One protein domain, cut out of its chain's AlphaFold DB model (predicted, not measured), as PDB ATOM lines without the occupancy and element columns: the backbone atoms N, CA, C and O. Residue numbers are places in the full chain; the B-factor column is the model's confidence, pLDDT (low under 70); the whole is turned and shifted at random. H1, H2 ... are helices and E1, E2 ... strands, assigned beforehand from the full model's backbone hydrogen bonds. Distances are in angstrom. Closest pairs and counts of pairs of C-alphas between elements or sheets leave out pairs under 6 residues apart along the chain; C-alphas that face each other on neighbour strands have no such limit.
ATOM      1  N   ALA A   2      17.606  13.019  -5.630       87.31
ATOM      2  CA  ALA A   2      17.528  11.742  -4.928       87.31
ATOM      3  C   ALA A   2      18.201  11.885  -3.556       87.31
ATOM      4  O   ALA A   2      19.254  12.516  -3.464       87.31
ATOM      5  N   ILE A   3      17.586  11.343  -2.511       92.25
ATOM      6  CA  ILE A   3      18.118  11.353  -1.147       92.25
ATOM      7  C   ILE A   3      18.427   9.912  -0.774       92.25
ATOM      8  O   ILE A   3      17.549   9.054  -0.836       92.25
ATOM      9  N   SER A   4      19.668   9.646  -0.378       95.44
ATOM     10  CA  SER A   4      20.097   8.355   0.152       95.44
ATOM     11  C   SER A   4      20.288   8.429   1.665       95.44
ATOM     12  O   SER A   4      20.699   9.445   2.223       95.44
ATOM     13  N   CYS A   5      19.979   7.333   2.354       96.19
ATOM     14  CA  CYS A   5      20.266   7.186   3.773       96.19
ATOM     15  C   CYS A   5      21.781   7.104   4.000       96.19
ATOM     16  O   CYS A   5      22.423   6.205   3.461       96.19
ATOM     17  N   LEU A   6      22.329   7.951   4.873       95.88
ATOM     18  CA  LEU A   6      23.773   8.008   5.155       95.88
ATOM     19  C   LEU A   6      24.339   6.701   5.747       95.88
ATOM     20  O   LEU A   6      25.522   6.400   5.593       95.88
ATOM     21  N   PHE A   7      23.493   5.909   6.412       95.81
ATOM     22  CA  PHE A   7      23.914   4.722   7.169       95.81
ATOM     23  C   PHE A   7      23.742   3.397   6.419       95.81
ATOM     24  O   PHE A   7      24.247   2.372   6.864       95.81
ATOM     25  N   CYS A   8      22.977   3.365   5.327       94.88
ATOM     26  CA  CYS A   8      22.724   2.115   4.596       94.88
ATOM     27  C   CYS A   8      22.582   2.287   3.082       94.88
ATOM     28  O   CYS A   8      22.155   1.348   2.402       94.88
ATOM     29  N   ASP A   9      22.856   3.500   2.591       94.06
ATOM     30  CA  ASP A   9      22.879   3.919   1.188       94.06
ATOM     31  C   ASP A   9      21.574   3.658   0.412       94.06
ATOM     32  O   ASP A   9      21.516   3.768  -0.812       94.06
ATOM     33  N   LYS A  10      20.484   3.329   1.115       93.88
ATOM     34  CA  LYS A  10      19.167   3.110   0.518       93.88
ATOM     35  C   LYS A  10      18.580   4.438   0.045       93.88
ATOM     36  O   LYS A  10      18.587   5.400   0.806       93.88
ATOM     37  N   ASP A  11      18.014   4.457  -1.159       94.38
ATOM     38  CA  ASP A  11      17.199   5.576  -1.638       94.38
ATOM     39  C   ASP A  11      15.952   5.738  -0.752       94.38
ATOM     40  O   ASP A  11      15.152   4.809  -0.603       94.38
ATOM     41  N   VAL A  12      15.822   6.916  -0.144       94.69
ATOM     42  CA  VAL A  12      14.739   7.310   0.764       94.69
ATOM     43  C   VAL A  12      13.879   8.436   0.189       94.69
ATOM     44  O   VAL A  12      13.004   8.946   0.880       94.69
ATOM     45  N   THR A  13      14.077   8.811  -1.078       88.94
ATOM     46  CA  THR A  13      13.373   9.929  -1.737       88.94
ATOM     47  C   THR A  13      11.851   9.806  -1.641       88.94
ATOM     48  O   THR A  13      11.155  10.810  -1.519       88.94
ATOM     49  N   ASN A  14      11.344   8.572  -1.670       84.94
ATOM     50  CA  ASN A  14       9.914   8.257  -1.628       84.94
ATOM     51  C   ASN A  14       9.498   7.508  -0.349       84.94
ATOM     52  O   ASN A  14       8.388   6.976  -0.283       84.94
ATOM     53  N   ASP A  15      10.380   7.412   0.646       87.00
ATOM     54  CA  ASP A  15      10.049   6.788   1.925       87.00
ATOM     55  C   ASP A  15       9.357   7.821   2.842       87.00
ATOM     56  O   ASP A  15       9.806   8.957   2.987       87.00
ATOM     57  N   GLY A  16       8.255   7.425   3.486       83.44
ATOM     58  CA  GLY A  16       7.510   8.279   4.420       83.44
ATOM     59  C   GLY A  16       5.991   8.161   4.289       83.44
ATOM     60  O   GLY A  16       5.475   7.412   3.461       83.44
ATOM     61  N   ALA A  17       5.269   8.885   5.146       82.56
ATOM     62  CA  ALA A  17       3.818   9.041   5.030       82.56
ATOM     63  C   ALA A  17       3.458  10.061   3.933       82.56
ATOM     64  O   ALA A  17       4.289  10.879   3.536       82.56
ATOM     65  N   ALA A  18       2.206  10.047   3.469       82.69
ATOM     66  CA  ALA A  18       1.722  11.022   2.493       82.69
ATOM     67  C   ALA A  18       1.981  12.464   2.975       82.69
ATOM     68  O   ALA A  18       1.608  12.831   4.088       82.69
ATOM     69  N   GLY A  19       2.643  13.269   2.140       81.81
ATOM     70  CA  GLY A  19       3.008  14.654   2.456       81.81
ATOM     71  C   GLY A  19       4.341  14.833   3.195       81.81
ATOM     72  O   GLY A  19       4.793  15.968   3.330       81.81
ATOM     73  N   PHE A  20       5.007  13.754   3.622       88.75
ATOM     74  CA  PHE A  20       6.371  13.833   4.142       88.75
ATOM     75  C   PHE A  20       7.354  14.097   2.997       88.75
ATOM     76  O   PHE A  20       7.381  13.361   2.012       88.75
ATOM     77  N   LYS A  21       8.157  15.156   3.124       89.69
ATOM     78  CA  LYS A  21       9.220  15.487   2.172       89.69
ATOM     79  C   LYS A  21      10.569  15.234   2.840       89.69
ATOM     80  O   LYS A  21      10.925  16.007   3.731       89.69
ATOM     81  N   PRO A  22      11.297  14.173   2.457       92.69
ATOM     82  CA  PRO A  22      12.623  13.935   2.998       92.69
ATOM     83  C   PRO A  22      13.574  15.075   2.609       92.69
ATOM     84  O   PRO A  22      13.445  15.697   1.554       92.69
ATOM     85  N   THR A  23      14.535  15.329   3.484       93.81
ATOM     86  CA  THR A  23      15.678  16.235   3.313       93.81
ATOM     87  C   THR A  23      16.952  15.457   3.649       93.81
ATOM     88  O   THR A  23      16.871  14.319   4.111       93.81
ATOM     89  N   HIS A  24      18.132  16.032   3.433       92.19
ATOM     90  CA  HIS A  24      19.399  15.376   3.779       92.19
ATOM     91  C   HIS A  24      19.617  15.242   5.296       92.19
ATOM     92  O   HIS A  24      20.297  14.313   5.724       92.19
ATOM     93  N   THR A  25      18.994  16.096   6.116       95.12
ATOM     94  CA  THR A  25      19.044  16.019   7.588       95.12
ATOM     95  C   THR A  25      17.844  15.317   8.217       95.12
ATOM     96  O   THR A  25      17.940  14.843   9.344       95.12
ATOM     97  N   LEU A  26      16.706  15.227   7.529       95.38
ATOM     98  CA  LEU A  26      15.482  14.623   8.055       95.38
ATOM     99  C   LEU A  26      14.832  13.711   7.016       95.38
ATOM    100  O   LEU A  26      14.283  14.187   6.023       95.38
ATOM    101  N   TYR A  27      14.824  12.406   7.277       95.81
ATOM    102  CA  TYR A  27      14.245  11.413   6.375       95.81
ATOM    103  C   TYR A  27      13.776  10.153   7.112       95.81
ATOM    104  O   TYR A  27      14.148   9.871   8.253       95.81
ATOM    105  N   MET A  28      12.937   9.367   6.440       95.31
ATOM    106  CA  MET A  28      12.544   8.036   6.888       95.31
ATOM    107  C   MET A  28      13.243   6.993   6.028       95.31
ATOM    108  O   MET A  28      13.200   7.072   4.811       95.31
ATOM    109  N   CYS A  29      13.855   5.994   6.652       95.75
ATOM    110  CA  CYS A  29      14.491   4.885   5.960       95.75
ATOM    111  C   CYS A  29      13.834   3.569   6.372       95.75
ATOM    112  O   CYS A  29      13.802   3.225   7.554       95.75
ATOM    113  N   LYS A  30      13.397   2.753   5.408       94.38
ATOM    114  CA  LYS A  30      12.870   1.406   5.710       94.38
ATOM    115  C   LYS A  30      13.859   0.485   6.436       94.38
ATOM    116  O   LYS A  30      13.403  -0.439   7.093       94.38
ATOM    117  N   ARG A  31      15.171   0.740   6.354       95.69
ATOM    118  CA  ARG A  31      16.218  -0.034   7.051       95.69
ATOM    119  C   ARG A  31      16.612   0.567   8.397       95.69
ATOM    120  O   ARG A  31      16.675  -0.166   9.370       95.69
ATOM    121  N   CYS A  32      16.822   1.884   8.468       96.19
ATOM    122  CA  CYS A  32      17.346   2.550   9.675       96.19
ATOM    123  C   CYS A  32      16.250   3.141  10.578       96.19
ATOM    124  O   CYS A  32      16.506   3.459  11.733       96.19
ATOM    125  N   GLY A  33      15.025   3.288  10.069       94.81
ATOM    126  CA  GLY A  33      13.925   3.965  10.752       94.81
ATOM    127  C   GLY A  33      13.902   5.473  10.507       94.81
ATOM    128  O   GLY A  33      14.294   5.947   9.441       94.81
ATOM    129  N   TYR A  34      13.387   6.225  11.477       95.31
ATOM    130  CA  TYR A  34      13.329   7.685  11.420       95.31
ATOM    131  C   TYR A  34      14.693   8.297  11.761       95.31
ATOM    132  O   TYR A  34      15.224   8.044  12.844       95.31
ATOM    133  N   VAL A  35      15.238   9.113  10.859       96.50
ATOM    134  CA  VAL A  35      16.538   9.770  11.019       96.50
ATOM    135  C   VAL A  35      16.343  11.278  11.014       96.50
ATOM    136  O   VAL A  35      15.779  11.832  10.073       96.50
ATOM    137  N   TRP A  36      16.840  11.932  12.062       96.69
ATOM    138  CA  TRP A  36      16.892  13.383  12.159       96.69
ATOM    139  C   TRP A  36      18.264  13.796  12.684       96.69
ATOM    140  O   TRP A  36      18.613  13.469  13.816       96.69
ATOM    141  N   LEU A  37      19.049  14.457  11.846       97.12
ATOM    142  CA  LEU A  37      20.420  14.889  12.088       97.12
ATOM    143  C   LEU A  37      20.462  16.411  12.226       97.12
ATOM    144  O   LEU A  37      19.612  17.122  11.686       97.12
ATOM    145  N   THR A  38      21.463  16.916  12.938       97.44
ATOM    146  CA  THR A  38      21.891  18.312  12.780       97.44
ATOM    147  C   THR A  38      22.562  18.507  11.420       97.44
ATOM    148  O   THR A  38      23.139  17.553  10.903       97.44
ATOM    149  N   GLU A  39      22.542  19.728  10.883       96.31
ATOM    150  CA  GLU A  39      23.199  20.072   9.611       96.31
ATOM    151  C   GLU A  39      24.681  19.664   9.601       96.31
ATOM    152  O   GLU A  39      25.085  18.861   8.767       96.31
ATOM    153  N   GLU A  40      25.432  20.089  10.624       95.56
ATOM    154  CA  GLU A  40      26.841  19.729  10.858       95.56
ATOM    155  C   GLU A  40      27.061  18.212  10.778       95.56
ATOM    156  O   GLU A  40      27.869  17.724   9.999       95.56
ATOM    157  N   ALA A  41      26.260  17.431  11.510       95.94
ATOM    158  CA  ALA A  41      26.376  15.972  11.495       95.94
ATOM    159  C   ALA A  41      26.086  15.336  10.127       95.94
ATOM    160  O   ALA A  41      26.601  14.251   9.866       95.94
ATOM    161  N   ALA A  42      25.244  15.942   9.286       95.06
ATOM    162  CA  ALA A  42      24.962  15.434   7.945       95.06
ATOM    163  C   ALA A  42      26.080  15.788   6.953       95.06
ATOM    164  O   ALA A  42      26.439  14.945   6.130       95.06
ATOM    165  N   GLU A  43      26.643  16.994   7.049       93.50
ATOM    166  CA  GLU A  43      27.756  17.459   6.213       93.50
ATOM    167  C   GLU A  43      29.064  16.726   6.560       93.50
ATOM    168  O   GLU A  43      29.719  16.152   5.683       93.50
ATOM    169  N   ASP A  44      29.384  16.632   7.851       93.56
ATOM    170  CA  ASP A  44      30.626  16.033   8.351       93.56
ATOM    171  C   ASP A  44      30.604  14.500   8.367       93.56
ATOM    172  O   ASP A  44      31.633  13.851   8.545       93.56
ATOM    173  N   PHE A  45      29.453  13.863   8.131       93.69
ATOM    174  CA  PHE A  45      29.365  12.400   8.168       93.69
ATOM    175  C   PHE A  45      30.377  11.717   7.234       93.69
ATOM    176  O   PHE A  45      30.918  10.658   7.555       93.69
ATOM    177  N   SER A  46      30.628  12.322   6.069       89.19
ATOM    178  CA  SER A  46      31.563  11.793   5.074       89.19
ATOM    179  C   SER A  46      33.036  12.020   5.436       89.19
ATOM    180  O   SER A  46      33.871  11.182   5.097       89.19
ATOM    181  N   SER A  47      33.355  13.107   6.145       90.81
ATOM    182  CA  SER A  47      34.722  13.457   6.553       90.81
ATOM    183  C   SER A  47      35.187  12.673   7.785       90.81
ATOM    184  O   SER A  47      36.382  12.436   7.943       90.81
ATOM    185  N   GLU A  48      34.256  12.189   8.607       91.81
ATOM    186  CA  GLU A  48      34.534  11.409   9.823       91.81
ATOM    187  C   GLU A  48      35.048   9.981   9.562       91.81
ATOM    188  O   GLU A  48      35.534   9.320  10.476       91.81
ATOM    189  N   GLY A  49      34.975   9.488   8.320       91.81
ATOM    190  CA  GLY A  49      35.615   8.226   7.938       91.81
ATOM    191  C   GLY A  49      34.962   6.957   8.502       91.81
ATOM    192  O   GLY A  49      35.645   5.947   8.658       91.81
ATOM    193  N   TYR A  50      33.653   6.978   8.787       95.12
ATOM    194  CA  TYR A  50      32.918   5.794   9.253       95.12
ATOM    195  C   TYR A  50      33.057   4.604   8.293       95.12
ATOM    196  O   TYR A  50      32.730   4.693   7.103       95.12
ATOM    197  N   SER A  51      33.474   3.460   8.834       95.56
ATOM    198  CA  SER A  51      33.559   2.198   8.101       95.56
ATOM    199  C   SER A  51      32.170   1.630   7.772       95.56
ATOM    200  O   SER A  51      31.144   2.078   8.294       95.56
ATOM    201  N   SER A  52      32.102   0.594   6.922       93.94
ATOM    202  CA  SER A  52      30.830  -0.105   6.667       93.94
ATOM    203  C   SER A  52      30.239  -0.725   7.934       93.94
ATOM    204  O   SER A  52      29.019  -0.815   8.068       93.94
ATOM    205  N   ASP A  53      31.100  -1.140   8.860       94.56
ATOM    206  CA  ASP A  53      30.703  -1.746  10.123       94.56
ATOM    207  C   ASP A  53      30.116  -0.713  11.082       94.56
ATOM    208  O   ASP A  53      29.082  -0.980  11.695       94.56
ATOM    209  N   ASP A  54      30.684   0.492  11.122       96.62
ATOM    210  CA  ASP A  54      30.145   1.603  11.908       96.62
ATOM    211  C   ASP A  54      28.777   2.040  11.377       96.62
ATOM    212  O   ASP A  54      27.817   2.202  12.132       96.62
ATOM    213  N   LYS A  55      28.647   2.154  10.050       96.69
ATOM    214  CA  LYS A  55      27.365   2.441   9.393       96.69
ATOM    215  C   LYS A  55      26.312   1.382   9.725       96.69
ATOM    216  O   LYS A  55      25.175   1.723  10.062       96.69
ATOM    217  N   ALA A  56      26.689   0.102   9.682       96.00
ATOM    218  CA  ALA A  56      25.805  -0.993  10.062       96.00
ATOM    219  C   ALA A  56      25.414  -0.922  11.547       96.00
ATOM    220  O   ALA A  56      24.233  -1.063  11.863       96.00
ATOM    221  N   ALA A  57      26.361  -0.640  12.446       97.06
ATOM    222  CA  ALA A  57      26.113  -0.456  13.875       97.06
ATOM    223  C   ALA A  57      25.106   0.674  14.143       97.06
ATOM    224  O   ALA A  57      24.140   0.489  14.893       97.06
ATOM    225  N   ILE A  58      25.271   1.819  13.472       97.38
ATOM    226  CA  ILE A  58      24.341   2.952  13.554       97.38
ATOM    227  C   ILE A  58      22.961   2.548  13.027       97.38
ATOM    228  O   ILE A  58      21.964   2.709  13.731       97.38
ATOM    229  N   SER A  59      22.893   1.964  11.827       97.38
ATOM    230  CA  SER A  59      21.648   1.499  11.201       97.38
ATOM    231  C   SER A  59      20.868   0.533  12.101       97.38
ATOM    232  O   SER A  59      19.684   0.751  12.372       97.38
ATOM    233  N   ILE A  60      21.543  -0.494  12.633       97.06
ATOM    234  CA  ILE A  60      20.970  -1.477  13.561       97.06
ATOM    235  C   ILE A  60      20.455  -0.769  14.815       97.06
ATOM    236  O   ILE A  60      19.301  -0.964  15.202       97.06
ATOM    237  N   THR A  61      21.271   0.080  15.440       96.81
ATOM    238  CA  THR A  61      20.909   0.755  16.694       96.81
ATOM    239  C   THR A  61      19.688   1.652  16.521       96.81
ATOM    240  O   THR A  61      18.722   1.539  17.283       96.81
ATOM    241  N   LEU A  62      19.690   2.500  15.490       96.38
ATOM    242  CA  LEU A  62      18.586   3.411  15.196       96.38
ATOM    243  C   LEU A  62      17.304   2.644  14.874       96.38
ATOM    244  O   LEU A  62      16.251   2.940  15.442       96.38
ATOM    245  N   ARG A  63      17.396   1.594  14.050       95.88
ATOM    246  CA  ARG A  63      16.235   0.786  13.673       95.88
ATOM    247  C   ARG A  63      15.606   0.096  14.878       95.88
ATOM    248  O   ARG A  63      14.386   0.132  15.049       95.88
ATOM    249  N   ASN A  64      16.426  -0.511  15.734       94.75
ATOM    250  CA  ASN A  64      15.956  -1.198  16.936       94.75
ATOM    251  C   ASN A  64      15.365  -0.221  17.965       94.75
ATOM    252  O   ASN A  64      14.356  -0.548  18.598       94.75
ATOM    253  N   LYS A  65      15.952   0.976  18.113       94.25
ATOM    254  CA  LYS A  65      15.407   2.050  18.955       94.25
ATOM    255  C   LYS A  65      14.038   2.502  18.446       94.25
ATOM    256  O   LYS A  65      13.088   2.530  19.224       94.25
ATOM    257  N   TRP A  66      13.919   2.760  17.145       94.50
ATOM    258  CA  TRP A  66      12.679   3.217  16.520       94.50
ATOM    259  C   TRP A  66      11.528   2.215  16.681       94.50
ATOM    260  O   TRP A  66      10.425   2.606  17.057       94.50
ATOM    261  N   GLU A  67      11.775   0.916  16.478       93.44
ATOM    262  CA  GLU A  67      10.751  -0.111  16.733       93.44
ATOM    263  C   GLU A  67      10.340  -0.177  18.204       93.44
ATOM    264  O   GLU A  67       9.153  -0.271  18.513       93.44
ATOM    265  N   ARG A  68      11.307  -0.110  19.129       91.38
ATOM    266  CA  ARG A  68      11.031  -0.157  20.573       91.38
ATOM    267  C   ARG A  68      10.172   1.022  21.030       91.38
ATOM    268  O   ARG A  68       9.340   0.859  21.913       91.38
ATOM    269  N   GLU A  69      10.350   2.186  20.415       91.94
ATOM    270  CA  GLU A  69       9.572   3.401  20.687       91.94
ATOM    271  C   GLU A  69       8.213   3.426  19.954       91.94
ATOM    272  O   GLU A  69       7.486   4.423  20.000       91.94
ATOM    273  N   GLY A  70       7.835   2.324  19.295       91.50
ATOM    274  CA  GLY A  70       6.560   2.190  18.593       91.50
ATOM    275  C   GLY A  70       6.515   2.966  17.280       91.50
ATOM    276  O   GLY A  70       5.462   3.482  16.911       91.50
ATOM    277  N   ARG A  71       7.659   3.083  16.593       91.69
ATOM    278  CA  ARG A  71       7.830   3.769  15.301       91.69
ATOM    279  C   ARG A  71       7.451   5.250  15.313       91.69
ATOM    280  O   ARG A  71       7.089   5.822  14.284       91.69
ATOM    281  N   LYS A  72       7.550   5.895  16.473       89.81
ATOM    282  CA  LYS A  72       7.291   7.330  16.611       89.81
ATOM    283  C   LYS A  72       8.493   8.141  16.104       89.81
ATOM    284  O   LYS A  72       9.628   7.699  16.278       89.81
ATOM    285  N   PRO A  73       8.274   9.310  15.478       87.81
ATOM    286  CA  PRO A  73       9.352  10.240  15.161       87.81
ATOM    287  C   PRO A  73      10.158  10.604  16.412       87.81
ATOM    288  O   PRO A  73       9.578  10.943  17.449       87.81
ATOM    289  N   SER A  74      11.486  10.545  16.308       86.81
ATOM    290  CA  SER A  74      12.373  11.032  17.366       86.81
ATOM    291  C   SER A  74      12.202  12.541  17.515       86.81
ATOM    292  O   SER A  74      12.127  13.262  16.523       86.81
ATOM    293  N   ARG A  75      12.183  13.030  18.757       87.81
ATOM    294  CA  ARG A  75      12.211  14.474  19.055       87.81
ATOM    295  C   ARG A  75      13.630  15.036  19.155       87.81
ATOM    296  O   ARG A  75      13.791  16.242  19.288       87.81
ATOM    297  N   GLN A  76      14.637  14.167  19.136       90.94
ATOM    298  CA  GLN A  76      16.039  14.537  19.258       90.94
ATOM    299  C   GLN A  76      16.711  14.487  17.886       90.94
ATOM    300  O   GLN A  76      16.661  13.450  17.219       90.94
ATOM    301  N   GLN A  77      17.364  15.592  17.521       95.38
ATOM    302  CA  GLN A  77      18.344  15.634  16.442       95.38
ATOM    303  C   GLN A  77      19.645  14.970  16.890       95.38
ATOM    304  O   GLN A  77      20.167  15.279  17.960       95.38
ATOM    305  N   LEU A  78      20.153  14.067  16.061       96.62
ATOM    306  CA  LEU A  78      21.417  13.377  16.256       96.62
ATOM    307  C   LEU A  78      22.571  14.290  15.835       96.62
ATOM    308  O   LEU A  78      22.607  14.781  14.704       96.62
ATOM    309  N   LYS A  79      23.515  14.491  16.750       97.56
ATOM    310  CA  LYS A  79      24.796  15.160  16.505       97.56
ATOM    311  C   LYS A  79      25.862  14.141  16.124       97.56
ATOM    312  O   LYS A  79      25.712  12.945  16.379       97.56
ATOM    313  N   ILE A  80      26.999  14.615  15.620       96.44
ATOM    314  CA  ILE A  80      28.122  13.729  15.295       96.44
ATOM    315  C   ILE A  80      28.634  12.965  16.527       96.44
ATOM    316  O   ILE A  80      28.928  11.774  16.444       96.44
ATOM    317  N   ALA A  81      28.641  13.611  17.697       96.44
ATOM    318  CA  ALA A  81      29.001  12.980  18.964       96.44
ATOM    319  C   ALA A  81      28.049  11.831  19.344       96.44
ATOM    320  O   ALA A  81      28.503  10.819  19.876       96.44
ATOM    321  N   ASP A  82      26.753  11.944  19.025       96.81
ATOM    322  CA  ASP A  82      25.780  10.874  19.273       96.81
ATOM    323  C   ASP A  82      26.073   9.654  18.388       96.81
ATOM    324  O   ASP A  82      26.000   8.520  18.860       96.81
ATOM    325  N   LEU A  83      26.448   9.874  17.122       97.12
ATOM    326  CA  LEU A  83      26.818   8.801  16.193       97.12
ATOM    327  C   LEU A  83      28.097   8.082  16.644       97.12
ATOM    328  O   LEU A  83      28.108   6.852  16.708       97.12
ATOM    329  N   LYS A  84      29.131   8.833  17.048       96.56
ATOM    330  CA  LYS A  84      30.363   8.273  17.636       96.56
ATOM    331  C   LYS A  84      30.055   7.447  18.880       96.56
ATOM    332  O   LYS A  84      30.567   6.340  19.034       96.56
ATOM    333  N   ASN A  85      29.174   7.956  19.739       96.44
ATOM    334  CA  ASN A  85      28.759   7.241  20.936       96.44
ATOM    335  C   ASN A  85      28.029   5.932  20.590       96.44
ATOM    336  O   ASN A  85      28.373   4.893  21.148       96.44
ATOM    337  N   ILE A  86      27.093   5.950  19.630       96.69
ATOM    338  CA  ILE A  86      26.405   4.741  19.147       96.69
ATOM    339  C   ILE A  86      27.413   3.684  18.694       96.69
ATOM    340  O   ILE A  86      27.309   2.538  19.121       96.69
ATOM    341  N   VAL A  87      28.392   4.066  17.870       96.81
ATOM    342  CA  VAL A  87      29.431   3.148  17.379       96.81
ATOM    343  C   VAL A  87      30.251   2.582  18.538       96.81
ATOM    344  O   VAL A  87      30.407   1.370  18.637       96.81
ATOM    345  N   SER A  88      30.709   3.434  19.461       95.50
ATOM    346  CA  SER A  88      31.544   3.008  20.593       95.50
ATOM    347  C   SER A  88      30.836   2.062  21.570       95.50
ATOM    348  O   SER A  88      31.475   1.215  22.189       95.50
ATOM    349  N   GLN A  89      29.515   2.198  21.708       94.38
ATOM    350  CA  GLN A  89      28.693   1.380  22.600       94.38
ATOM    351  C   GLN A  89      28.117   0.143  21.902       94.38
ATOM    352  O   GLN A  89      27.494  -0.698  22.556       94.38
ATOM    353  N   PHE A  90      28.275   0.026  20.581       93.94
ATOM    354  CA  PHE A  90      27.674  -1.058  19.826       93.94
ATOM    355  C   PHE A  90      28.357  -2.388  20.140       93.94
ATOM    356  O   PHE A  90      29.548  -2.579  19.902       93.94
ATOM    357  N   GLN A  91      27.574  -3.343  20.637       90.75
ATOM    358  CA  GLN A  91      28.051  -4.692  20.904       90.75
ATOM    359  C   GLN A  91      27.753  -5.600  19.715       90.75
ATOM    360  O   GLN A  91      26.596  -5.858  19.373       90.75
ATOM    361  N   VAL A  92      28.815  -6.109  19.094       89.81
ATOM    362  CA  VAL A  92      28.698  -7.134  18.059       89.81
ATOM    363  C   VAL A  92      28.280  -8.442  18.718       89.81
ATOM    364  O   VAL A  92      28.951  -8.939  19.618       89.81
ATOM    365  N   LEU A  93      27.168  -9.000  18.251       91.38
ATOM    366  CA  LEU A  93      26.674 -10.287  18.722       91.38
ATOM    367  C   LEU A  93      27.400 -11.434  18.019       91.38
ATOM    368  O   LEU A  93      27.600 -11.393  16.801       91.38
TER     369      LEU A  93
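Overview. This is residues 2 to 93 of the 210 residues of an uncharacterized protein of Deltaproteobacteria bacterium RBG_16_44_11 (UniProt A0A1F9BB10). What shape does the model have? A small hairpin of two strands, E1 and E2, lies near the middle; the long helix H2 passes beside E2, and H3 crosses the direction of H2 near residues 54 to 61 of H2. The short helix H1 is near H3, and the long stretch of residues 2 to 25 has no named element. What is it made of? The printed part has 92 residues, with two named strands and three named helices in the order E1, E2, H1, H2, H3; the sheet, E1 - E2, is antiparallel, and the class is mostly helix, though under half of the residues are in named elements. How large is it? It is compact, with a radius of gyration of the C-alphas of 12.4 A, and spans 36 by 29 by 22 A.

Along the chain. What comes first? Residues 2 to 25 have no named element, and C-alpha 2 is at (17.528, 11.742, -4.928). Where are the strands? E1 is residues 26 to 29, starting with C-alpha 26 at (15.482, 14.623, 8.055), and E2 is residues 33 to 36; each is 10.0 A long from first to last C-alpha. Where are the helices? H1 is residues 39 to 43, 6.3 A long. H2 is residues 52 to 68, 24.2 A long. H3 is residues 80 to 89, 14.4 A long, and its C-alpha 89 is at (28.693, 1.380, 22.600).

Arrangement. How do the strands pair? E1 and E2 form an antiparallel hairpin at 167 degrees, with N 29 and O 33 at 2.8 A and N 35 and O 27 at 2.9 A, within hydrogen-bond range. Which helix comes near the hairpin? The closest C-alphas of E2 and H2 are those of Gly 33 and Arg 63, 4.9 A apart, while E1 and H2 are apart. How do the helices stand to each other? H2 touches H3 with its residues 54 to 61 alone, about perpendicular at 89 degrees; their closest C-alphas are those of Asp 54 and Val 87, 5.7 A apart. H1 and H3 are close but not clearly touching, with the closest C-alphas, those of Ala 41 and Ile 80, 4.7 A apart, and H1 and H2 are apart. What do the helix backbones show? In H1, H2 and H3 every O i to N i+4 pair is within hydrogen-bond range.

Size, cuts and confidence. How far does it reach? The two C-alphas farthest apart are those of Gly 19 and Leu 93, at 38.0 A. Is there a cut, and which links are long? The printed part has no cut, and the link from H2 to H3, 11 residues, is long. How confident is the model? The mean pLDDT of the printed part is 93.5, and no printed residue is under 70.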